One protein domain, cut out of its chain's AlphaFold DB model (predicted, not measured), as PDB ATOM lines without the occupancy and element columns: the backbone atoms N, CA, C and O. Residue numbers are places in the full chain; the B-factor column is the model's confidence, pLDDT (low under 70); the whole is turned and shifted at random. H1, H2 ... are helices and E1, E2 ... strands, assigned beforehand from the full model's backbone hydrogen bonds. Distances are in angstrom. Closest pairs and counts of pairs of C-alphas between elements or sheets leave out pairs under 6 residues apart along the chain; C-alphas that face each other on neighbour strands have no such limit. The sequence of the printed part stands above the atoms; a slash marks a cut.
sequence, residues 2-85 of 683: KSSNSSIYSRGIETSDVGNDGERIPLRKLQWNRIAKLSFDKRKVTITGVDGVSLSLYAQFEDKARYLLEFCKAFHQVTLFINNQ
ATOM      1  N   LYS A   2      -7.101  -2.482  15.324       50.38
ATOM      2  CA  LYS A   2      -7.795  -1.219  15.639       50.38
ATOM      3  C   LYS A   2      -6.982  -0.044  15.085       50.38
ATOM      4  O   LYS A   2      -5.756  -0.071  15.167       50.38
ATOM      5  N   SER A   3      -7.654   0.953  14.511       56.38
ATOM      6  CA  SER A   3      -7.010   2.138  13.933       56.38
ATOM      7  C   SER A   3      -6.990   3.276  14.950       56.38
ATOM      8  O   SER A   3      -7.853   4.149  14.925       56.38
ATOM      9  N   SER A   4      -6.006   3.264  15.853       67.19
ATOM     10  CA  SER A   4      -5.792   4.367  16.795       67.19
ATOM     11  C   SER A   4      -5.414   5.643  16.038       67.19
ATOM     12  O   SER A   4      -4.342   5.718  15.429       67.19
ATOM     13  N   ASN A   5      -6.279   6.649  16.092       77.69
ATOM     14  CA  ASN A   5      -6.044   7.945  15.473       77.69
ATOM     15  C   ASN A   5      -5.004   8.742  16.268       77.69
ATOM     16  O   ASN A   5      -4.854   8.576  17.476       77.69
ATOM     17  N   SER A   6      -4.269   9.613  15.578       80.56
ATOM     18  CA  SER A   6      -3.243  10.471  16.182       80.56
ATOM     19  C   SER A   6      -3.543  11.926  15.853       80.56
ATOM     20  O   SER A   6      -3.639  12.287  14.684       80.56
ATOM     21  N   SER A   7      -3.713  12.749  16.884       83.69
ATOM     22  CA  SER A   7      -3.968  14.187  16.785       83.69
ATOM     23  C   SER A   7      -2.744  14.956  17.275       83.69
ATOM     24  O   SER A   7      -2.116  14.566  18.258       83.69
ATOM     25  N   ILE A   8      -2.407  16.055  16.604       84.62
ATOM     26  CA  ILE A   8      -1.276  16.916  16.963       84.62
ATOM     27  C   ILE A   8      -1.812  18.326  17.193       84.62
ATOM     28  O   ILE A   8      -2.598  18.821  16.389       84.62
ATOM     29  N   TYR A   9      -1.417  18.956  18.296       83.81
ATOM     30  CA  TYR A   9      -1.892  20.281  18.692       83.81
ATOM     31  C   TYR A   9      -0.822  21.048  19.489       83.81
ATOM     32  O   TYR A   9       0.219  20.508  19.873       83.81
ATOM     33  N   SER A  10      -1.080  22.324  19.782       77.00
ATOM     34  CA  SER A  10      -0.119  23.253  20.406       77.00
ATOM     35  C   SER A  10       0.523  22.753  21.709       77.00
ATOM     36  O   SER A  10       1.698  22.993  21.964       77.00
ATOM     37  N   ARG A  11      -0.230  22.018  22.532       80.38
ATOM     38  CA  ARG A  11       0.207  21.458  23.822       80.38
ATOM     39  C   ARG A  11       0.863  20.063  23.740       80.38
ATOM     40  O   ARG A  11       1.414  19.614  24.745       80.38
ATOM     41  N   GLY A  12       0.817  19.364  22.602       85.94
ATOM     42  CA  GLY A  12       1.416  18.030  22.454       85.94
ATOM     43  C   GLY A  12       0.852  17.173  21.317       85.94
ATOM     44  O   GLY A  12       0.107  17.634  20.455       85.94
ATOM     45  N   ILE A  13       1.208  15.891  21.357       88.19
ATOM     46  CA  ILE A  13       0.711  14.834  20.472       88.19
ATOM     47  C   ILE A  13      -0.145  13.877  21.302       88.19
ATOM     48  O   ILE A  13       0.229  13.503  22.416       88.19
ATOM     49  N   GLU A  14      -1.284  13.458  20.762       88.25
ATOM     50  CA  GLU A  14      -2.227  12.567  21.433       88.25
ATOM     51  C   GLU A  14      -2.654  11.425  20.519       88.25
ATOM     52  O   GLU A  14      -3.010  11.648  19.363       88.25
ATOM     53  N   THR A  15      -2.655  10.201  21.042       87.25
ATOM     54  CA  THR A  15      -3.341   9.081  20.399       87.25
ATOM     55  C   THR A  15      -4.691   8.853  21.049       87.25
ATOM     56  O   THR A  15      -4.802   8.861  22.274       87.25
ATOM     57  N   SER A  16      -5.706   8.597  20.229       84.62
ATOM     58  CA  SER A  16      -7.042   8.214  20.670       84.62
ATOM     59  C   SER A  16      -7.517   6.968  19.929       84.62
ATOM     60  O   SER A  16      -7.317   6.844  18.720       84.62
ATOM     61  N   ASP A  17      -8.167   6.049  20.635       83.94
ATOM     62  CA  ASP A  17      -8.997   5.043  19.971       83.94
ATOM     63  C   ASP A  17     -10.309   5.700  19.523       83.94
ATOM     64  O   ASP A  17     -10.642   6.809  19.957       83.94
ATOM     65  N   VAL A  18     -11.050   5.018  18.656       81.62
ATOM     66  CA  VAL A  18     -12.440   5.376  18.361       81.62
ATOM     67  C   VAL A  18     -13.327   4.411  19.142       81.62
ATOM     68  O   VAL A  18     -13.221   3.193  18.970       81.62
ATOM     69  N   GLY A  19     -14.145   4.952  20.046       78.31
ATOM     70  CA  GLY A  19     -15.160   4.196  20.775       78.31
ATOM     71  C   GLY A  19     -16.259   3.690  19.841       78.31
ATOM     72  O   GLY A  19     -16.364   4.121  18.692       78.31
ATOM     73  N   ASN A  20     -17.091   2.771  20.334       76.44
ATOM     74  CA  ASN A  20     -18.180   2.192  19.537       76.44
ATOM     75  C   ASN A  20     -19.148   3.273  19.023       76.44
ATOM     76  O   ASN A  20     -19.648   3.176  17.906       76.44
ATOM     77  N   ASP A  21     -19.325   4.327  19.820       78.81
ATOM     78  CA  ASP A  21     -20.263   5.428  19.597       78.81
ATOM     79  C   ASP A  21     -19.614   6.605  18.832       78.81
ATOM     80  O   ASP A  21     -20.146   7.710  18.777       78.81
ATOM     81  N   GLY A  22     -18.420   6.393  18.260       77.19
ATOM     82  CA  GLY A  22     -17.646   7.404  17.531       77.19
ATOM     83  C   GLY A  22     -16.820   8.354  18.409       77.19
ATOM     84  O   GLY A  22     -16.031   9.141  17.879       77.19
ATOM     85  N   GLU A  23     -16.948   8.273  19.736       82.00
ATOM     86  CA  GLU A  23     -16.168   9.082  20.678       82.00
ATOM     87  C   GLU A  23     -14.647   8.868  20.538       82.00
ATOM     88  O   GLU A  23     -14.164   7.779  20.214       82.00
ATOM     89  N   ARG A  24     -13.857   9.917  20.800       80.06
ATOM     90  CA  ARG A  24     -12.389   9.827  20.817       80.06
ATOM     91  C   ARG A  24     -11.908   9.514  22.227       80.06
ATOM     92  O   ARG A  24     -11.813  10.416  23.054       80.06
ATOM     93  N   ILE A  25     -11.546   8.259  22.478       81.38
ATOM     94  CA  ILE A  25     -11.045   7.809  23.782       81.38
ATOM     95  C   ILE A  25      -9.530   8.072  23.845       81.38
ATOM     96  O   ILE A  25      -8.785   7.398  23.126       81.38
ATOM     97  N   PRO A  26      -9.026   9.023  24.657       78.94
ATOM     98  CA  PRO A  26      -7.601   9.350  24.701       78.94
ATOM     99  C   PRO A  26      -6.785   8.200  25.314       78.94
ATOM    100  O   PRO A  26      -6.953   7.844  26.478       78.94
ATOM    101  N   LEU A  27      -5.865   7.634  24.530       82.31
ATOM    102  CA  LEU A  27      -4.993   6.526  24.929       82.31
ATOM    103  C   LEU A  27      -3.691   7.016  25.570       82.31
ATOM    104  O   LEU A  27      -3.269   6.493  26.601       82.31
ATOM    105  N   ARG A  28      -3.013   7.986  24.940       81.94
ATOM    106  CA  ARG A  28      -1.761   8.585  25.436       81.94
ATOM    107  C   ARG A  28      -1.621  10.031  24.987       81.94
ATOM    108  O   ARG A  28      -1.936  10.359  23.850       81.94
ATOM    109  N   LYS A  29      -1.044  10.856  25.862       86.50
ATOM    110  CA  LYS A  29      -0.766  12.279  25.647       86.50
ATOM    111  C   LYS A  29       0.716  12.553  25.913       86.50
ATOM    112  O   LYS A  29       1.179  12.329  27.028       86.50
ATOM    113  N   LEU A  30       1.454  13.039  24.918       87.88
ATOM    114  CA  LEU A  30       2.872  13.389  25.031       87.88
ATOM    115  C   LEU A  30       3.054  14.887  24.757       87.88
ATOM    116  O   LEU A  30       2.851  15.360  23.642       87.88
ATOM    117  N   GLN A  31       3.404  15.641  25.798       89.31
ATOM    118  CA  GLN A  31       3.623  17.087  25.710       89.31
ATOM    119  C   GLN A  31       4.974  17.397  25.056       89.31
ATOM    120  O   GLN A  31       5.953  16.700  25.320       89.31
ATOM    121  N   TRP A  32       5.048  18.467  24.259       90.12
ATOM    122  CA  TRP A  32       6.265  18.851  23.527       90.12
ATOM    123  C   TRP A  32       7.488  19.038  24.435       90.12
ATOM    124  O   TRP A  32       8.547  18.494  24.151       90.12
ATOM    125  N   ASN A  33       7.333  19.711  25.579       87.31
ATOM    126  CA  ASN A  33       8.395  19.898  26.583       87.31
ATOM    127  C   ASN A  33       8.870  18.592  27.264       87.31
ATOM    128  O   ASN A  33       9.889  18.600  27.958       87.31
ATOM    129  N   ARG A  34       8.141  17.481  27.084       89.19
ATOM    130  CA  ARG A  34       8.484  16.141  27.583       89.19
ATOM    131  C   ARG A  34       9.010  15.209  26.483       89.19
ATOM    132  O   ARG A  34       9.249  14.044  26.786       89.19
ATOM    133  N   ILE A  35       9.219  15.670  25.247       91.25
ATOM    134  CA  ILE A  35       9.888  14.881  24.197       91.25
ATOM    135  C   ILE A  35      11.410  14.924  24.415       91.25
ATOM    136  O   ILE A  35      11.981  15.966  24.722       91.25
ATOM    137  N   ALA A  36      12.069  13.773  24.269       91.19
ATOM    138  CA  ALA A  36      13.524  13.633  24.351       91.19
ATOM    139  C   ALA A  36      14.167  13.313  22.991       91.19
ATOM    140  O   ALA A  36      15.281  13.755  22.713       91.19
ATOM    141  N   LYS A  37      13.476  12.536  22.144       93.88
ATOM    142  CA  LYS A  37      14.005  12.059  20.861       93.88
ATOM    143  C   LYS A  37      12.918  11.934  19.798       93.88
ATOM    144  O   LYS A  37      11.848  11.384  20.062       93.88
ATOM    145  N   LEU A  38      13.240  12.376  18.584       93.44
ATOM    146  CA  LEU A  38      12.540  12.005  17.355       93.44
ATOM    147  C   LEU A  38      13.442  11.061  16.550       93.44
ATOM    148  O   LEU A  38      14.661  11.229  16.511       93.44
ATOM    149  N   SER A  39      12.847  10.054  15.925       93.25
ATOM    150  CA  SER A  39      13.564   9.067  15.113       93.25
ATOM    151  C   SER A  39      12.682   8.556  13.980       93.25
ATOM    152  O   SER A  39      11.457   8.508  14.111       93.25
ATOM    153  N   PHE A  40      13.308   8.193  12.864       95.00
ATOM    154  CA  PHE A  40      12.629   7.869  11.614       95.00
ATOM    155  C   PHE A  40      13.181   6.574  11.008       95.00
ATOM    156  O   PHE A  40      14.390   6.408  10.861       95.00
ATOM    157  N   ASP A  41      12.270   5.676  10.641       93.12
ATOM    158  CA  ASP A  41      12.534   4.443   9.897       93.12
ATOM    159  C   ASP A  41      11.474   4.310   8.800       93.12
ATOM    160  O   ASP A  41      10.374   3.792   9.019       93.12
ATOM    161  N   LYS A  42      11.798   4.829   7.612       93.75
ATOM    162  CA  LYS A  42      10.992   4.722   6.387       93.75
ATOM    163  C   LYS A  42       9.553   5.218   6.618       93.75
ATOM    164  O   LYS A  42       9.291   6.413   6.654       93.75
ATOM    165  N   ARG A  43       8.585   4.322   6.823       94.44
ATOM    166  CA  ARG A  43       7.170   4.687   7.049       94.44
ATOM    167  C   ARG A  43       6.802   4.923   8.521       94.44
ATOM    168  O   ARG A  43       5.639   5.197   8.810       94.44
ATOM    169  N   LYS A  44       7.762   4.821   9.443       93.81
ATOM    170  CA  LYS A  44       7.571   4.917  10.895       93.81
ATOM    171  C   LYS A  44       8.294   6.137  11.474       93.81
ATOM    172  O   LYS A  44       9.517   6.230  11.403       93.81
ATOM    173  N   VAL A  45       7.551   7.021  12.137       94.06
ATOM    174  CA  VAL A  45       8.096   8.077  13.007       94.06
ATOM    175  C   VAL A  45       7.952   7.613  14.454       94.06
ATOM    176  O   VAL A  45       6.852   7.286  14.890       94.06
ATOM    177  N   THR A  46       9.048   7.560  15.210       93.25
ATOM    178  CA  THR A  46       9.032   7.188  16.633       93.25
ATOM    179  C   THR A  46       9.457   8.373  17.494       93.25
ATOM    180  O   THR A  46      10.541   8.934  17.318       93.25
ATOM    181  N   ILE A  47       8.575   8.738  18.420       93.31
ATOM    182  CA  ILE A  47       8.642   9.914  19.286       93.31
ATOM    183  C   ILE A  47       8.784   9.410  20.719       93.31
ATOM    184  O   ILE A  47       7.869   8.768  21.235       93.31
ATOM    185  N   THR A  48       9.924   9.663  21.356       92.94
ATOM    186  CA  THR A  48      10.239   9.136  22.691       92.94
ATOM    187  C   THR A  48      10.271  10.263  23.713       92.94
ATOM    188  O   THR A  48      10.957  11.270  23.516       92.94
ATOM    189  N   GLY A  49       9.526  10.089  24.804       91.75
ATOM    190  CA  GLY A  49       9.492  11.010  25.932       91.75
ATOM    191  C   GLY A  49      10.740  10.947  26.819       91.75
ATOM    192  O   GLY A  49      11.530  10.006  26.752       91.75
ATOM    193  N   VAL A  50      10.896  11.942  27.694       89.88
ATOM    194  CA  VAL A  50      11.926  11.979  28.756       89.88
ATOM    195  C   VAL A  50      11.756  10.868  29.800       89.88
ATOM    196  O   VAL A  50      12.694  10.551  30.518       89.88
ATOM    197  N   ASP A  51      10.572  10.260  29.863       87.81
ATOM    198  CA  ASP A  51      10.242   9.064  30.648       87.81
ATOM    199  C   ASP A  51      10.557   7.748  29.905       87.81
ATOM    200  O   ASP A  51      10.208   6.667  30.375       87.81
ATOM    201  N   GLY A  52      11.191   7.818  28.729       84.56
ATOM    202  CA  GLY A  52      11.501   6.663  27.882       84.56
ATOM    203  C   GLY A  52      10.286   6.064  27.161       84.56
ATOM    204  O   GLY A  52      10.449   5.156  26.342       84.56
ATOM    205  N   VAL A  53       9.072   6.568  27.408       86.56
ATOM    206  CA  VAL A  53       7.855   6.077  26.754       86.56
ATOM    207  C   VAL A  53       7.870   6.516  25.294       86.56
ATOM    208  O   VAL A  53       7.943   7.704  24.988       86.56
ATOM    209  N   SER A  54       7.781   5.553  24.376       87.75
ATOM    210  CA  SER A  54       7.744   5.824  22.940       87.75
ATOM    211  C   SER A  54       6.336   5.704  22.350       87.75
ATOM    212  O   SER A  54       5.544   4.817  22.684       87.75
ATOM    213  N   LEU A  55       6.045   6.624  21.434       88.50
ATOM    214  CA  LEU A  55       4.900   6.639  20.539       88.50
ATOM    215  C   LEU A  55       5.413   6.378  19.117       88.50
ATOM    216  O   LEU A  55       6.262   7.113  18.623       88.50
ATOM    217  N   SER A  56       4.913   5.329  18.463       90.12
ATOM    218  CA  SER A  56       5.217   5.030  17.057       90.12
ATOM    219  C   SER A  56       4.029   5.400  16.172       90.12
ATOM    220  O   SER A  56       2.951   4.832  16.324       90.12
ATOM    221  N   LEU A  57       4.246   6.324  15.242       89.06
ATOM    222  CA  LEU A  57       3.294   6.754  14.224       89.06
ATOM    223  C   LEU A  57       3.685   6.120  12.886       89.06
ATOM    224  O   LEU A  57       4.844   6.195  12.481       89.06
ATOM    225  N   TYR A  58       2.727   5.501  12.197       90.69
ATOM    226  CA  TYR A  58       2.951   4.836  10.913       90.69
ATOM    227  C   TYR A  58       2.187   5.566   9.806       90.69
ATOM    228  O   TYR A  58       0.965   5.686   9.868       90.69
ATOM    229  N   ALA A  59       2.901   6.044   8.788       89.25
ATOM    230  CA  ALA A  59       2.312   6.696   7.624       89.25
ATOM    231  C   ALA A  59       2.159   5.713   6.454       89.25
ATOM    232  O   ALA A  59       2.963   4.805   6.261       89.25
ATOM    233  N   GLN A  60       1.153   5.934   5.606       90.75
ATOM    234  CA  GLN A  60       0.945   5.121   4.401       90.75
ATOM    235  C   GLN A  60       2.113   5.231   3.401       90.75
ATOM    236  O   GLN A  60       2.422   4.258   2.712       90.75
ATOM    237  N   PHE A  61       2.776   6.390   3.349       91.88
ATOM    238  CA  PHE A  61       3.867   6.723   2.428       91.88
ATOM    239  C   PHE A  61       5.055   7.307   3.193       91.88
ATOM    240  O   PHE A  61       4.871   7.963   4.220       91.88
ATOM    241  N   GLU A  62       6.263   7.101   2.674       94.38
ATOM    242  CA  GLU A  62       7.499   7.565   3.311       94.38
ATOM    243  C   GLU A  62       7.591   9.096   3.344       94.38
ATOM    244  O   GLU A  62       7.941   9.674   4.367       94.38
ATOM    245  N   ASP A  63       7.166   9.774   2.280       93.88
ATOM    246  CA  ASP A  63       7.213  11.239   2.186       93.88
ATOM    247  C   ASP A  63       6.289  11.902   3.219       93.88
ATOM    248  O   ASP A  63       6.641  12.923   3.809       93.88
ATOM    249  N   LYS A  64       5.153  11.262   3.535       93.19
ATOM    250  CA  LYS A  64       4.266  11.683   4.633       93.19
ATOM    251  C   LYS A  64       4.910  11.468   6.010       93.19
ATOM    252  O   LYS A  64       4.672  12.271   6.907       93.19
ATOM    253  N   ALA A  65       5.733  10.430   6.185       93.12
ATOM    254  CA  ALA A  65       6.501  10.222   7.414       93.12
ATOM    255  C   ALA A  65       7.665  11.225   7.550       93.12
ATOM    256  O   ALA A  65       7.879  11.738   8.646       93.12
ATOM    257  N   ARG A  66       8.365  11.573   6.458       93.94
ATOM    258  CA  ARG A  66       9.404  12.624   6.463       93.94
ATOM    259  C   ARG A  66       8.808  14.009   6.740       93.94
ATOM    260  O   ARG A  66       9.313  14.721   7.601       93.94
ATOM    261  N   TYR A  67       7.682  14.350   6.108       94.38
ATOM    262  CA  TYR A  67       6.931  15.575   6.413       94.38
ATOM    263  C   TYR A  67       6.505  15.642   7.889       94.38
ATOM    264  O   TYR A  67       6.705  16.659   8.549       94.38
ATOM    265  N   LEU A  68       5.971  14.542   8.434       92.38
ATOM    266  CA  LEU A  68       5.589  14.447   9.845       92.38
ATOM    267  C   LEU A  68       6.794  14.601  10.791       92.38
ATOM    268  O   LEU A  68       6.659  15.246  11.832       92.38
ATOM    269  N   LEU A  69       7.961  14.050  10.437       94.31
ATOM    270  CA  LEU A  69       9.199  14.215  11.201       94.31
ATOM    271  C   LEU A  69       9.622  15.688  11.261       94.31
ATOM    272  O   LEU A  69       9.816  16.205  12.359       94.31
ATOM    273  N   GLU A  70       9.722  16.363  10.111       94.19
ATOM    274  CA  GLU A  70      10.109  17.781  10.049       94.19
ATOM    275  C   GLU A  70       9.088  18.692  10.736       94.19
ATOM    276  O   GLU A  70       9.476  19.583  11.490       94.19
ATOM    277  N   PHE A  71       7.788  18.425  10.581       92.38
ATOM    278  CA  PHE A  71       6.746  19.148  11.309       92.38
ATOM    279  C   PHE A  71       6.921  19.015  12.831       92.38
ATOM    280  O   PHE A  71       6.944  20.018  13.545       92.38
ATOM    281  N   CYS A  72       7.114  17.790  13.340       92.06
ATOM    282  CA  CYS A  72       7.354  17.562  14.768       92.06
ATOM    283  C   CYS A  72       8.656  18.219  15.251       92.06
ATOM    284  O   CYS A  72       8.693  18.762  16.352       92.06
ATOM    285  N   LYS A  73       9.717  18.185  14.438       92.56
ATOM    286  CA  LYS A  73      11.040  18.764  14.719       92.56
ATOM    287  C   LYS A  73      10.975  20.290  14.808       92.56
ATOM    288  O   LYS A  73      11.393  20.844  15.825       92.56
ATOM    289  N   ALA A  74      10.373  20.956  13.823       91.75
ATOM    290  CA  ALA A  74      10.178  22.404  13.822       91.75
ATOM    291  C   ALA A  74       9.268  22.865  14.975       91.75
ATOM    292  O   ALA A  74       9.632  23.773  15.724       91.75
ATOM    293  N   PHE A  75       8.123  22.202  15.189       90.62
ATOM    294  CA  PHE A  75       7.197  22.581  16.263       90.62
ATOM    295  C   PHE A  75       7.815  22.384  17.658       90.62
ATOM    296  O   PHE A  75       7.657  23.231  18.541       90.62
ATOM    297  N   HIS A  76       8.579  21.305  17.855       90.25
ATOM    298  CA  HIS A  76       9.329  21.056  19.086       90.25
ATOM    299  C   HIS A  76      10.386  22.141  19.351       90.25
ATOM    300  O   HIS A  76      10.450  22.660  20.464       90.25
ATOM    301  N   GLN A  77      11.164  22.534  18.336       90.00
ATOM    302  CA  GLN A  77      12.162  23.608  18.449       90.00
ATOM    303  C   GLN A  77      11.523  24.949  18.839       90.00
ATOM    304  O   GLN A  77      11.959  25.569  19.810       90.00
ATOM    305  N   VAL A  78      10.451  25.360  18.149       89.06
ATOM    306  CA  VAL A  78       9.703  26.592  18.465       89.06
ATOM    307  C   VAL A  78       9.126  26.538  19.883       89.06
ATOM    308  O   VAL A  78       9.252  27.498  20.640       89.06
ATOM    309  N   THR A  79       8.564  25.397  20.292       87.94
ATOM    310  CA  THR A  79       7.999  25.234  21.640       87.94
ATOM    311  C   THR A  79       9.069  25.314  22.732       87.94
ATOM    312  O   THR A  79       8.835  25.925  23.774       87.94
ATOM    313  N   LEU A  80      10.257  24.736  22.523       85.88
ATOM    314  CA  LEU A  80      11.373  24.867  23.468       85.88
ATOM    315  C   LEU A  80      11.894  26.310  23.542       85.88
ATOM    316  O   LEU A  80      12.124  26.806  24.641       85.88
ATOM    317  N   PHE A  81      12.020  27.001  22.407       86.38
ATOM    318  CA  PHE A  81      12.430  28.407  22.358       86.38
ATOM    319  C   PHE A  81      11.479  29.313  23.156       86.38
ATOM    320  O   PHE A  81      11.930  30.070  24.015       86.38
ATOM    321  N   ILE A  82      10.165  29.172  22.946       84.94
ATOM    322  CA  ILE A  82       9.131  29.929  23.670       84.94
ATOM    323  C   ILE A  82       9.191  29.645  25.180       84.94
ATOM    324  O   ILE A  82       9.227  30.577  25.981       84.94
ATOM    325  N   ASN A  83       9.258  28.371  25.585       81.25
ATOM    326  CA  ASN A  83       9.339  28.008  27.006       81.25
ATOM    327  C   ASN A  83      10.607  28.563  27.679       81.25
ATOM    328  O   ASN A  83      10.535  29.055  28.803       81.25
ATOM    329  N   ASN A  84      11.751  28.540  26.986       78.69
ATOM    330  CA  ASN A  84      13.004  29.086  27.506       78.69
ATOM    331  C   ASN A  84      12.938  30.612  27.685       78.69
ATOM    332  O   ASN A  84      13.463  31.118  28.675       78.69
ATOM    333  N   GLN A  85      12.268  31.347  26.785       76.25
ATOM    334  CA  GLN A  85      12.043  32.786  26.975       76.25
ATOM    335  C   GLN A  85      11.195  33.076  28.219       76.25
ATOM    336  O   GLN A  85      11.524  33.989  28.973       76.25
TER     337      GLN A  85
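AT A GLANCE: This is residues 2 to 85 of the 683 residues of the protein "FERM domain-containing protein" of Onchocerca flexuosa (UniProt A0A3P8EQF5). Two small three-stranded sheets follow each other along the chain, meeting near the turn from E3 to E4, and one long helix, H1, lies along one face of the second sheet, E4 E5 E6, and runs on past it. The first sheet, E1 E2 E3, reaches away from that turn, so that the loop between E2 and E3 and the far end of H1 mark the two ends of the longest axis. The printed part has 84 residues, with six named strands and then one named helix, and its class is mixed, helices and strands. Both sheets are antiparallel, in the orders E1 - E2 - E3 and E4 - E5 - E6. The whole is compact, with a radius of gyration of the C-alphas of 13.3 A, yet elongated in outline, spanning 43 by 26 by 21 A.

HOW THE PARTS SIT: Begin with E1, residues 5 to 9, E2, residues 12 to 18, and E3, residues 24 to 30: they form a meander, each strand the antiparallel neighbour of the one before. Look for N 7 and O 14 at 2.8 A in the hairpin E1 and E2, and N 15 and O 28 at 2.9 A in the hairpin E2 and E3. This sheet is only just strongly twisted, its C-alphas lying up to 4.0 A off its best plane. Next come E4, residues 35 to 41, E5, residues 44 to 49, and E6, residues 54 to 58, a second meander. Here N 39 and O 46 are 2.9 A apart, and N 47 and O 55 are 2.8 A apart, within hydrogen-bond range. Between the sheets, the closest C-alphas of E3 and E5 are those of Leu 30 and Gly 49, 7.1 A apart. E3 and E6 are only just apart, at 8.4 A. Last is H1, residues 62 to 85, on the sheet E4 E5 E6 at a height over the sheet of 9.9 A. It lies over E4 and E5 and runs along the strands, at 13 degrees to E4 on the local plane. Its closest C-alphas to E5 are those of Ala 65 and Val 45, 6.2 A apart. Every O i to N i+4 pair in H1 is within hydrogen-bond range.

IN THESE COORDINATES: Find C-alpha 5 at (-6.044, 7.945, 15.473), where E1 begins its 13.4 A. E2 covers 19.2 A and E3 16.2 A. C-alpha 35 at (9.888, 14.881, 24.197) opens E4, 17.9 A long; E5 has 16.3 A and E6 13.0 A. H1 runs 34.9 A to C-alpha 85 at (12.043, 32.786, 26.975).

THE WHOLE: The two C-alphas farthest apart, those of Asn 20 and Gln 85, are 43.6 A from each other. The printed part has no cut, and its six links between elements are tight. The model's confidence is under 70 at residues 2 to 4.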